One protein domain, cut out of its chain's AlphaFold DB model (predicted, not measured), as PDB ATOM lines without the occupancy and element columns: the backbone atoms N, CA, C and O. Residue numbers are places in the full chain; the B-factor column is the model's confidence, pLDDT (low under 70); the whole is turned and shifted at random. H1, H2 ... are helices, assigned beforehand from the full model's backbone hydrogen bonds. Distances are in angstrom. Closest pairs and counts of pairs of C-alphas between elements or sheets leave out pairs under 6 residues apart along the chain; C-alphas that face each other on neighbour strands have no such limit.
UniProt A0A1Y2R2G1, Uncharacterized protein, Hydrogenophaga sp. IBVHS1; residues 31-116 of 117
ATOM      1  N   HIS A  31     192.407  81.646 216.752       86.56
ATOM      2  CA  HIS A  31     193.809  81.259 216.867       86.56
ATOM      3  C   HIS A  31     194.203  80.159 215.877       86.56
ATOM      4  O   HIS A  31     195.298  80.232 215.315       86.56
ATOM      5  N   ALA A  32     193.328  79.185 215.609       89.88
ATOM      6  CA  ALA A  32     193.586  78.134 214.626       89.88
ATOM      7  C   ALA A  32     193.683  78.713 213.210       89.88
ATOM      8  O   ALA A  32     194.632  78.413 212.485       89.88
ATOM      9  N   MET A  33     192.767  79.614 212.842       92.69
ATOM     10  CA  MET A  33     192.817  80.285 211.539       92.69
ATOM     11  C   MET A  33     194.121  81.074 211.367       92.69
ATOM     12  O   MET A  33     194.836  80.876 210.383       92.69
ATOM     13  N   LEU A  34     194.479  81.908 212.348       94.50
ATOM     14  CA  LEU A  34     195.719  82.688 212.312       94.50
ATOM     15  C   LEU A  34     196.971  81.804 212.259       94.50
ATOM     16  O   LEU A  34     197.939  82.149 211.578       94.50
ATOM     17  N   LEU A  35     196.975  80.671 212.967       95.38
ATOM     18  CA  LEU A  35     198.084  79.720 212.945       95.38
ATOM     19  C   LEU A  35     198.261  79.109 211.550       95.38
ATOM     20  O   LEU A  35     199.381  79.085 211.035       95.38
ATOM     21  N   ILE A  36     197.170  78.667 210.920       96.00
ATOM     22  CA  ILE A  36     197.194  78.093 209.568       96.00
ATOM     23  C   ILE A  36     197.674  79.138 208.560       96.00
ATOM     24  O   ILE A  36     198.605  78.866 207.804       96.00
ATOM     25  N   GLN A  37     197.118  80.354 208.595       96.94
ATOM     26  CA  GLN A  37     197.533  81.454 207.717       96.94
ATOM     27  C   GLN A  37     199.032  81.738 207.835       96.94
ATOM     28  O   GLN A  37     199.743  81.769 206.832       96.94
ATOM     29  N   LYS A  38     199.542  81.895 209.065       97.19
ATOM     30  CA  LYS A  38     200.973  82.131 209.305       97.19
ATOM     31  C   LYS A  38     201.837  80.978 208.806       97.19
ATOM     32  O   LYS A  38     202.912  81.225 208.262       97.19
ATOM     33  N   SER A  39     201.379  79.742 208.975       97.81
ATOM     34  CA  SER A  39     202.105  78.548 208.534       97.81
ATOM     35  C   SER A  39     202.168  78.468 207.007       97.81
ATOM     36  O   SER A  39     203.246  78.268 206.453       97.81
ATOM     37  N   MET A  40     201.051  78.725 206.319       97.94
ATOM     38  CA  MET A  40     200.986  78.768 204.854       97.94
ATOM     39  C   MET A  40     201.829  79.907 204.271       97.94
ATOM     40  O   MET A  40     202.598  79.673 203.343       97.94
ATOM     41  N   LEU A  41     201.750  81.118 204.835       97.56
ATOM     42  CA  LEU A  41     202.557  82.262 204.390       97.56
ATOM     43  C   LEU A  41     204.054  82.040 204.631       97.56
ATOM     44  O   LEU A  41     204.874  82.383 203.784       97.56
ATOM     45  N   ARG A  42     204.425  81.429 205.763       97.25
ATOM     46  CA  ARG A  42     205.817  81.039 206.023       97.25
ATOM     47  C   ARG A  42     206.300  80.023 204.993       97.25
ATOM     48  O   ARG A  42     207.442  80.122 204.557       97.25
ATOM     49  N   LEU A  43     205.447  79.069 204.620       96.50
ATOM     50  CA  LEU A  43     205.793  78.050 203.640       96.50
ATOM     51  C   LEU A  43     205.924  78.624 202.224       96.50
ATOM     52  O   LEU A  43     206.827  78.212 201.502       96.50
ATOM     53  N   LEU A  44     205.059  79.570 201.850       95.81
ATOM     54  CA  LEU A  44     205.153  80.317 200.595       95.81
ATOM     55  C   LEU A  44     206.450  81.144 200.536       95.81
ATOM     56  O   LEU A  44     207.106  81.213 199.499       95.81
ATOM     57  N   GLY A  45     206.837  81.739 201.668       95.00
ATOM     58  CA  GLY A  45     208.044  82.549 201.792       95.00
ATOM     59  C   GLY A  45     207.985  83.849 200.982       95.00
ATOM     60  O   GLY A  45     207.053  84.102 200.223       95.00
ATOM     61  N   LEU A  46     209.014  84.686 201.137       92.69
ATOM     62  CA  LEU A  46     209.085  85.991 200.463       92.69
ATOM     63  C   LEU A  46     209.121  85.841 198.938       92.69
ATOM     64  O   LEU A  46     208.338  86.466 198.235       92.69
ATOM     65  N   ARG A  47     209.960  84.933 198.430       90.12
ATOM     66  CA  ARG A  47     210.075  84.688 196.987       90.12
ATOM     67  C   ARG A  47     208.775  84.148 196.384       90.12
ATOM     68  O   ARG A  47     208.429  84.499 195.265       90.12
ATOM     69  N   GLY A  48     208.056  83.275 197.096       91.12
ATOM     70  CA  GLY A  48     206.758  82.774 196.633       91.12
ATOM     71  C   GLY A  48     205.690  83.860 196.628       91.12
ATOM     72  O   GLY A  48     204.900  83.916 195.693       91.12
ATOM     73  N   ALA A  49     205.709  84.752 197.618       93.38
ATOM     74  CA  ALA A  49     204.822  85.909 197.680       93.38
ATOM     75  C   ALA A  49     205.095  86.922 196.553       93.38
ATOM     76  O   ALA A  49     204.157  87.417 195.942       93.38
ATOM     77  N   GLU A  50     206.363  87.168 196.209       93.62
ATOM     78  CA  GLU A  50     206.736  88.037 195.081       93.62
ATOM     79  C   GLU A  50     206.248  87.494 193.732       93.62
ATOM     80  O   GLU A  50     205.774  88.252 192.890       93.62
ATOM     81  N   VAL A  51     206.351  86.177 193.524       94.12
ATOM     82  CA  VAL A  51     205.907  85.526 192.280       94.12
ATOM     83  C   VAL A  51     204.383  85.352 192.247       94.12
ATOM     84  O   VAL A  51     203.776  85.412 191.178       94.12
ATOM     85  N   HIS A  52     203.750  85.159 193.408       95.44
ATOM     86  CA  HIS A  52     202.315  84.905 193.546       95.44
ATOM     87  C   HIS A  52     201.652  85.848 194.572       95.44
ATOM     88  O   HIS A  52     201.122  85.377 195.585       95.44
ATOM     89  N   PRO A  53     201.607  87.168 194.309       95.94
ATOM     90  CA  PRO A  53     201.034  88.138 195.247       95.94
ATOM     91  C   PRO A  53     199.539  87.889 195.501       95.94
ATOM     92  O   PRO A  53     199.051  88.021 196.623       95.94
ATOM     93  N   GLU A  54     198.812  87.425 194.482       96.81
ATOM     94  CA  GLU A  54     197.400  87.040 194.601       96.81
ATOM     95  C   GLU A  54     197.195  85.864 195.568       96.81
ATOM     96  O   GLU A  54     196.231  85.837 196.336       96.81
ATOM     97  N   LEU A  55     198.109  84.887 195.573       96.94
ATOM     98  CA  LEU A  55     198.039  83.747 196.487       96.94
ATOM     99  C   LEU A  55     198.318  84.184 197.927       96.94
ATOM    100  O   LEU A  55     197.598  83.777 198.840       96.94
ATOM    101  N   GLU A  56     199.313  85.047 198.133       97.44
ATOM    102  CA  GLU A  56     199.592  85.643 199.441       97.44
ATOM    103  C   GLU A  56     198.351  86.367 199.991       97.44
ATOM    104  O   GLU A  56     197.954  86.148 201.141       97.44
ATOM    105  N   HIS A  57     197.699  87.180 199.153       97.69
ATOM    106  CA  HIS A  57     196.489  87.912 199.519       97.69
ATOM    107  C   HIS A  57     195.336  86.964 199.875       97.69
ATOM    108  O   HIS A  57     194.721  87.106 200.934       97.69
ATOM    109  N   ARG A  58     195.083  85.944 199.042       97.69
ATOM    110  CA  ARG A  58     194.044  84.927 199.285       97.69
ATOM    111  C   ARG A  58     194.273  84.161 200.589       97.69
ATOM    112  O   ARG A  58     193.305  83.879 201.287       97.69
ATOM    113  N   ILE A  59     195.524  83.856 200.945       97.25
ATOM    114  CA  ILE A  59     195.854  83.210 202.224       97.25
ATOM    115  C   ILE A  59     195.619  84.180 203.391       97.25
ATOM    116  O   ILE A  59     194.981  83.812 204.378       97.25
ATOM    117  N   ARG A  60     196.101  85.427 203.291       96.31
ATOM    118  CA  ARG A  60     195.995  86.433 204.364       96.31
ATOM    119  C   ARG A  60     194.548  86.788 204.705       96.31
ATOM    120  O   ARG A  60     194.229  86.956 205.879       96.31
ATOM    121  N   TYR A  61     193.691  86.890 203.696       95.94
ATOM    122  CA  TYR A  61     192.300  87.324 203.842       95.94
ATOM    123  C   TYR A  61     191.294  86.196 203.606       95.94
ATOM    124  O   TYR A  61     190.137  86.450 203.276       95.94
ATOM    125  N   ALA A  62     191.723  84.942 203.772       95.50
ATOM    126  CA  ALA A  62     190.834  83.801 203.631       95.50
ATOM    127  C   ALA A  62     189.620  83.936 204.576       95.50
ATOM    128  O   ALA A  62     189.807  84.175 205.772       95.50
ATOM    129  N   PRO A  63     188.382  83.755 204.078       92.12
ATOM    130  CA  PRO A  63     187.170  83.956 204.873       92.12
ATOM    131  C   PRO A  63     186.899  82.822 205.874       92.12
ATOM    132  O   PRO A  63     186.046  82.964 206.746       92.12
ATOM    133  N   SER A  64     187.579  81.677 205.738       92.62
ATOM    134  CA  SER A  64     187.401  80.509 206.602       92.62
ATOM    135  C   SER A  64     188.596  79.551 206.534       92.62
ATOM    136  O   SER A  64     189.397  79.587 205.595       92.62
ATOM    137  N   ILE A  65     188.684  78.634 207.506       93.25
ATOM    138  CA  ILE A  65     189.668  77.536 207.493       93.25
ATOM    139  C   ILE A  65     189.437  76.597 206.297       93.25
ATOM    140  O   ILE A  65     190.390  76.079 205.718       93.25
ATOM    141  N   GLU A  66     188.189  76.428 205.869       91.88
ATOM    142  CA  GLU A  66     187.855  75.642 204.680       91.88
ATOM    143  C   GLU A  66     188.383  76.293 203.390       91.88
ATOM    144  O   GLU A  66     188.933  75.605 202.533       91.88
ATOM    145  N   ALA A  67     188.335  77.625 203.273       93.75
ATOM    146  CA  ALA A  67     188.969  78.318 202.151       93.75
ATOM    147  C   ALA A  67     190.496  78.094 202.130       93.75
ATOM    148  O   ALA A  67     191.070  77.846 201.069       93.75
ATOM    149  N   LEU A  68     191.150  78.105 203.300       95.75
ATOM    150  CA  LEU A  68     192.579  77.779 203.432       95.75
ATOM    151  C   LEU A  68     192.886  76.329 203.036       95.75
ATOM    152  O   LEU A  68     193.937  76.065 202.454       95.75
ATOM    153  N   TRP A  69     191.973  75.392 203.307       95.19
ATOM    154  CA  TRP A  69     192.126  73.995 202.903       95.19
ATOM    155  C   TRP A  69     192.195  73.852 201.381       95.19
ATOM    156  O   TRP A  69     193.079  73.165 200.871       95.19
ATOM    157  N   PHE A  70     191.327  74.549 200.646       94.12
ATOM    158  CA  PHE A  70     191.353  74.535 199.181       94.12
ATOM    159  C   PHE A  70     192.588  75.235 198.599       94.12
ATOM    160  O   PHE A  70     193.152  74.763 197.612       94.12
ATOM    161  N   LEU A  71     193.075  76.290 199.258       96.69
ATOM    162  CA  LEU A  71     194.301  76.996 198.867       96.69
ATOM    163  C   LEU A  71     195.568  76.138 198.964       96.69
ATOM    164  O   LEU A  71     196.610  76.529 198.443       96.69
ATOM    165  N   ARG A  72     195.515  74.961 199.595       95.81
ATOM    166  CA  ARG A  72     196.652  74.035 199.641       95.81
ATOM    167  C   ARG A  72     197.092  73.550 198.262       95.81
ATOM    168  O   ARG A  72     198.285  73.344 198.071       95.81
ATOM    169  N   ALA A  73     196.160  73.365 197.325       93.12
ATOM    170  CA  ALA A  73     196.494  72.953 195.962       93.12
ATOM    171  C   ALA A  73     197.253  74.066 195.221       93.12
ATOM    172  O   ALA A  73     198.323  73.817 194.668       93.12
ATOM    173  N   ASP A  74     196.755  75.304 195.312       95.56
ATOM    174  CA  ASP A  74     197.430  76.490 194.773       95.56
ATOM    175  C   ASP A  74     198.815  76.688 195.419       95.56
ATOM    176  O   ASP A  74     199.798  76.978 194.738       95.56
ATOM    177  N   LEU A  75     198.916  76.480 196.739       96.31
ATOM    178  CA  LEU A  75     200.181  76.541 197.469       96.31
ATOM    179  C   LEU A  75     201.159  75.466 196.988       96.31
ATOM    180  O   LEU A  75     202.313  75.786 196.733       96.31
ATOM    181  N   ALA A  76     200.721  74.218 196.810       94.56
ATOM    182  CA  ALA A  76     201.572  73.158 196.272       94.56
ATOM    183  C   ALA A  76     202.105  73.519 194.879       94.56
ATOM    184  O   ALA A  76     203.302  73.400 194.635       94.56
ATOM    185  N   GLN A  77     201.245  74.035 193.998       93.62
ATOM    186  CA  GLN A  77     201.641  74.455 192.656       93.62
ATOM    187  C   GLN A  77     202.678  75.587 192.683       93.62
ATOM    188  O   GLN A  77     203.689  75.500 191.987       93.62
ATOM    189  N   ALA A  78     202.466  76.618 193.508       94.56
ATOM    190  CA  ALA A  78     203.428  77.708 193.679       94.56
ATOM    191  C   ALA A  78     204.790  77.192 194.177       94.56
ATOM    192  O   ALA A  78     205.849  77.661 193.762       94.56
ATOM    193  N   LEU A  79     204.766  76.184 195.046       94.56
ATOM    194  CA  LEU A  79     205.963  75.564 195.589       94.56
ATOM    195  C   LEU A  79     206.704  74.698 194.565       94.56
ATOM    196  O   LEU A  79     207.930  74.762 194.530       94.56
ATOM    197  N   CYS A  80     206.007  73.964 193.696       94.00
ATOM    198  CA  CYS A  80     206.629  73.187 192.615       94.00
ATOM    199  C   CYS A  80     207.420  74.052 191.616       94.00
ATOM    200  O   CYS A  80     208.287  73.546 190.911       94.00
ATOM    201  N   LEU A  81     207.157  75.361 191.546       90.12
ATOM    202  CA  LEU A  81     207.953  76.285 190.727       90.12
ATOM    203  C   LEU A  81     209.311  76.631 191.359       90.12
ATOM    204  O   LEU A  81     210.180  77.189 190.693       90.12
ATOM    205  N   GLN A  82     209.493  76.335 192.649       88.06
ATOM    206  CA  GLN A  82     210.680  76.707 193.425       88.06
ATOM    207  C   GLN A  82     211.501  75.507 193.908       88.06
ATOM    208  O   GLN A  82     212.681  75.662 194.219       88.06
ATOM    209  N   ARG A  83     210.878  74.334 194.000       89.00
ATOM    210  CA  ARG A  83     211.453  73.078 194.498       89.00
ATOM    211  C   ARG A  83     210.901  71.905 193.702       89.00
ATOM    212  O   ARG A  83     209.942  72.059 192.954       89.00
ATOM    213  N   ASP A  84     211.494  70.732 193.889       91.75
ATOM    214  CA  ASP A  84     210.950  69.496 193.344       91.75
ATOM    215  C   ASP A  84     209.531  69.222 193.866       91.75
ATOM    216  O   ASP A  84     209.147  69.615 194.974       91.75
ATOM    217  N   GLU A  85     208.754  68.533 193.034       90.69
ATOM    218  CA  GLU A  85     207.343  68.248 193.284       90.69
ATOM    219  C   GLU A  85     207.135  67.466 194.584       90.69
ATOM    220  O   GLU A  85     206.279  67.823 195.395       90.69
ATOM    221  N   THR A  86     207.965  66.454 194.840       92.44
ATOM    222  CA  THR A  86     207.880  65.627 196.050       92.44
ATOM    223  C   THR A  86     208.042  66.472 197.313       92.44
ATOM    224  O   THR A  86     207.213  66.400 198.221       92.44
ATOM    225  N   SER A  87     209.059  67.333 197.360       91.06
ATOM    226  CA  SER A  87     209.298  68.233 198.492       91.06
ATOM    227  C   SER A  87     208.219  69.309 198.637       91.06
ATOM    228  O   SER A  87     207.965  69.785 199.748       91.06
ATOM    229  N   ALA A  88     207.586  69.737 197.540       92.25
ATOM    230  CA  ALA A  88     206.475  70.687 197.576       92.25
ATOM    231  C   ALA A  88     205.223  70.051 198.187       92.25
ATOM    232  O   ALA A  88     204.642  70.596 199.131       92.25
ATOM    233  N   LEU A  89     204.852  68.872 197.688       92.06
ATOM    234  CA  LEU A  89     203.703  68.113 198.165       92.06
ATOM    235  C   LEU A  89     203.876  67.691 199.622       92.06
ATOM    236  O   LEU A  89     202.939  67.848 200.406       92.06
ATOM    237  N   GLN A  90     205.071  67.235 200.011       93.44
ATOM    238  CA  GLN A  90     205.352  66.859 201.394       93.44
ATOM    239  C   GLN A  90     205.145  68.040 202.342       93.44
ATOM    240  O   GLN A  90     204.426  67.920 203.330       93.44
ATOM    241  N   ALA A  91     205.682  69.212 202.009       93.50
ATOM    242  CA  ALA A  91     205.563  70.364 202.891       93.50
ATOM    243  C   ALA A  91     204.125  70.890 203.021       93.50
ATOM    244  O   ALA A  91     203.743  71.406 204.068       93.50
ATOM    245  N   VAL A  92     203.306  70.748 201.975       93.81
ATOM    246  CA  VAL A  92     201.866  71.020 202.075       93.81
ATOM    247  C   VAL A  92     201.165  69.931 202.887       93.81
ATOM    248  O   VAL A  92     200.234  70.235 203.631       93.81
ATOM    249  N   SER A  93     201.601  68.672 202.784       92.88
ATOM    250  CA  SER A  93     201.087  67.559 203.588       92.88
ATOM    251  C   SER A  93     201.322  67.763 205.082       92.88
ATOM    252  O   SER A  93     200.407  67.522 205.871       92.88
ATOM    253  N   ASP A  94     202.469  68.321 205.463       94.62
ATOM    254  CA  ASP A  94     202.815  68.631 206.854       94.62
ATOM    255  C   ASP A  94     201.889  69.689 207.486       94.62
ATOM    256  O   ASP A  94     201.801  69.793 208.708       94.62
ATOM    257  N   LEU A  95     201.135  70.448 206.678       94.56
ATOM    258  CA  LEU A  95     200.105  71.369 207.172       94.56
ATOM    259  C   LEU A  95     198.798  70.659 207.549       94.56
ATOM    260  O   LEU A  95     197.994  71.232 208.279       94.56
ATOM    261  N   THR A  96     198.560  69.430 207.072       92.62
ATOM    262  CA  THR A  96     197.301  68.680 207.276       92.62
ATOM    263  C   THR A  96     196.849  68.594 208.730       92.62
ATOM    264  O   THR A  96     195.670  68.869 208.962       92.62
ATOM    265  N   PRO A  97     197.733  68.316 209.708       92.50
ATOM    266  CA  PRO A  97     197.345  68.252 211.115       92.50
ATOM    267  C   PRO A  97     196.724  69.552 211.643       92.50
ATOM    268  O   PRO A  97     195.871  69.510 212.521       92.50
ATOM    269  N   LEU A  98     197.085  70.717 211.084       91.69
ATOM    270  CA  LEU A  98     196.525  72.008 211.508       91.69
ATOM    271  C   LEU A  98     195.040  72.160 211.140       91.69
ATOM    272  O   LEU A  98     194.319  72.936 211.763       91.69
ATOM    273  N   PHE A  99     194.575  71.420 210.132       90.75
ATOM    274  CA  PHE A  99     193.184  71.439 209.683       90.75
ATOM    275  C   PHE A  99     192.313  70.403 210.403       90.75
ATOM    276  O   PHE A  99     191.085  70.467 210.318       90.75
ATOM    277  N   GLU A 100     192.914  69.455 211.124       87.69
ATOM    278  CA  GLU A 100     192.178  68.405 211.823       87.69
ATOM    279  C   GLU A 100     191.248  69.001 212.888       87.69
ATOM    280  O   GLU A 100     191.622  69.874 213.667       87.69
ATOM    281  N   GLY A 101     189.986  68.566 212.882       85.50
ATOM    282  CA  GLY A 101     188.949  69.112 213.762       85.50
ATOM    283  C   GLY A 101     188.383  70.476 213.342       85.50
ATOM    284  O   GLY A 101     187.401  70.904 213.941       85.50
ATOM    285  N   ASN A 102     188.939  71.124 212.308       85.31
ATOM    286  CA  ASN A 102     188.463  72.408 211.773       85.31
ATOM    287  C   ASN A 102     187.800  72.298 210.386       85.31
ATOM    288  O   ASN A 102     187.211  73.268 209.913       85.31
ATOM    289  N   ILE A 103     187.896  71.136 209.734       86.94
ATOM    290  CA  ILE A 103     187.257  70.839 208.441       86.94
ATOM    291  C   ILE A 103     186.380  69.587 208.528       86.94
ATOM    292  O   ILE A 103     186.487  68.790 209.467       86.94
ATOM    293  N   ALA A 104     185.526  69.377 207.523       84.62
ATOM    294  CA  ALA A 104     184.672  68.199 207.464       84.62
ATOM    295  C   ALA A 104     185.506  66.907 207.397       84.62
ATOM    296  O   ALA A 104     186.441  66.778 206.604       84.62
ATOM    297  N   LYS A 105     185.118  65.892 208.182       82.38
ATOM    298  CA  LYS A 105     185.797  64.580 208.191       82.38
ATOM    299  C   LYS A 105     185.857  63.939 206.800       82.38
ATOM    300  O   LYS A 105     186.825  63.255 206.489       82.38
ATOM    301  N   THR A 106     184.851  64.175 205.958       81.00
ATOM    302  CA  THR A 106     184.790  63.685 204.572       81.00
ATOM    303  C   THR A 106     185.924  64.237 203.705       81.00
ATOM    304  O   THR A 106     186.530  63.481 202.950       81.00
ATOM    305  N   GLN A 107     186.262  65.523 203.851       82.88
ATOM    306  CA  GLN A 107     187.365  66.168 203.128       82.88
ATOM    307  C   GLN A 107     188.717  65.597 203.568       82.88
ATOM    308  O   GLN A 107     189.544  65.230 202.732       82.88
ATOM    309  N   LEU A 108     188.910  65.445 204.881       81.94
ATOM    310  CA  LEU A 108     190.129  64.864 205.439       81.94
ATOM    311  C   LEU A 108     190.324  63.405 204.983       81.94
ATOM    312  O   LEU A 108     191.418  63.016 204.578       81.94
ATOM    313  N   GLN A 109     189.257  62.602 204.984       82.62
ATOM    314  CA  GLN A 109     189.291  61.213 204.514       82.62
ATOM    315  C   GLN A 109     189.590  61.101 203.015       82.62
ATOM    316  O   GLN A 109     190.337  60.209 202.609       82.62
ATOM    317  N   ALA A 110     189.024  61.985 202.187       81.56
ATOM    318  CA  ALA A 110     189.313  62.015 200.755       81.56
ATOM    319  C   ALA A 110     190.806  62.274 200.493       81.56
ATOM    320  O   ALA A 110     191.424  61.555 199.707       81.56
ATOM    321  N   TYR A 111     191.405  63.216 201.227       82.31
ATOM    322  CA  TYR A 111     192.841  63.492 201.161       82.31
ATOM    323  C   TYR A 111     193.693  62.279 201.569       82.31
ATOM    324  O   TYR A 111     194.584  61.865 200.829       82.31
ATOM    325  N   GLN A 112     193.373  61.640 202.699       82.62
ATOM    326  CA  GLN A 112     194.094  60.454 203.185       82.62
ATOM    327  C   GLN A 112     194.022  59.254 202.228       82.62
ATOM    328  O   GLN A 112     194.922  58.415 202.222       82.62
ATOM    329  N   ARG A 113     192.949  59.136 201.435       78.88
ATOM    330  CA  ARG A 113     192.816  58.089 200.408       78.88
ATOM    331  C   ARG A 113     193.687  58.363 199.184       78.88
ATOM    332  O   ARG A 113     194.211  57.412 198.616       78.88
ATOM    333  N   GLY A 114     193.843  59.630 198.799       77.00
ATOM    334  CA  GLY A 114     194.721  60.032 197.698       77.00
ATOM    335  C   GLY A 114     196.203  59.803 198.005       77.00
ATOM    336  O   GLY A 114     196.932  59.354 197.137       77.00
ATOM    337  N   GLN A 115     196.620  60.023 199.255       69.94
ATOM    338  CA  GLN A 115     198.015  59.879 199.707       69.94
ATOM    339  C   GLN A 115     198.498  58.423 199.875       69.94
ATOM    340  O   GLN A 115     199.675  58.192 200.124       69.94
ATOM    341  N   ARG A 116     197.601  57.428 199.804       61.91
ATOM    342  CA  ARG A 116     197.928  55.996 199.981       61.91
ATOM    343  C   ARG A 116     198.077  55.223 198.665       61.91
ATOM    344  O   ARG A 116     198.185  53.998 198.705       61.91
TER     345      ARG A 116
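What this domain is: This is residues 31 to 116 of the 117 residues of an uncharacterized protein of Hydrogenophaga sp. IBVHS1 (UniProt A0A1Y2R2G1). Helices H1, H2 and H3 pack in a triangle, H4 folds back beside H3, and H6 sits off at one edge past short H5. The printed part has 86 residues with six named helices, H1 to H6 in order, and no named strand: class all helix. It is compact, radius of gyration of the C-alphas 12.3 A, and flat, spanning 34 by 29 by 16 A.

How they stand to each other: H1, residues 31 to 51, has a kink of 82 degrees near residue 45. It touches H3, residues 65 to 80, at a shallow tilt of 26 degrees, the same way; closest C-alphas Met 33 and Ile 65, 5.8 A. H2, residues 53 to 60, forms a hairpin with H1; closest C-alphas Ala 49 and Glu 56, 5.5 A. H4, residues 85 to 93, forms one with H3; closest C-alphas Leu 79 and Ala 88, 5.3 A. H5, residues 96 to 99, touches H1 with closest C-alphas Ile 36 and Leu 98, 6.4 A. H6, residues 105 to 114, is near H5. O i to N i+4 pairs are within hydrogen-bond range throughout H2, H4 and H6, in 15 of 17 in H1 and 10 of 12 in H3.

Where its parts are: H1 begins at C-alpha 31, (193.809, 81.259, 216.867), and spans 27.7 A; H6 ends at C-alpha 114, (194.721, 60.032, 197.698).

The domain as a whole: The printed part has no cut; residues 115 to 116 have pLDDT under 70.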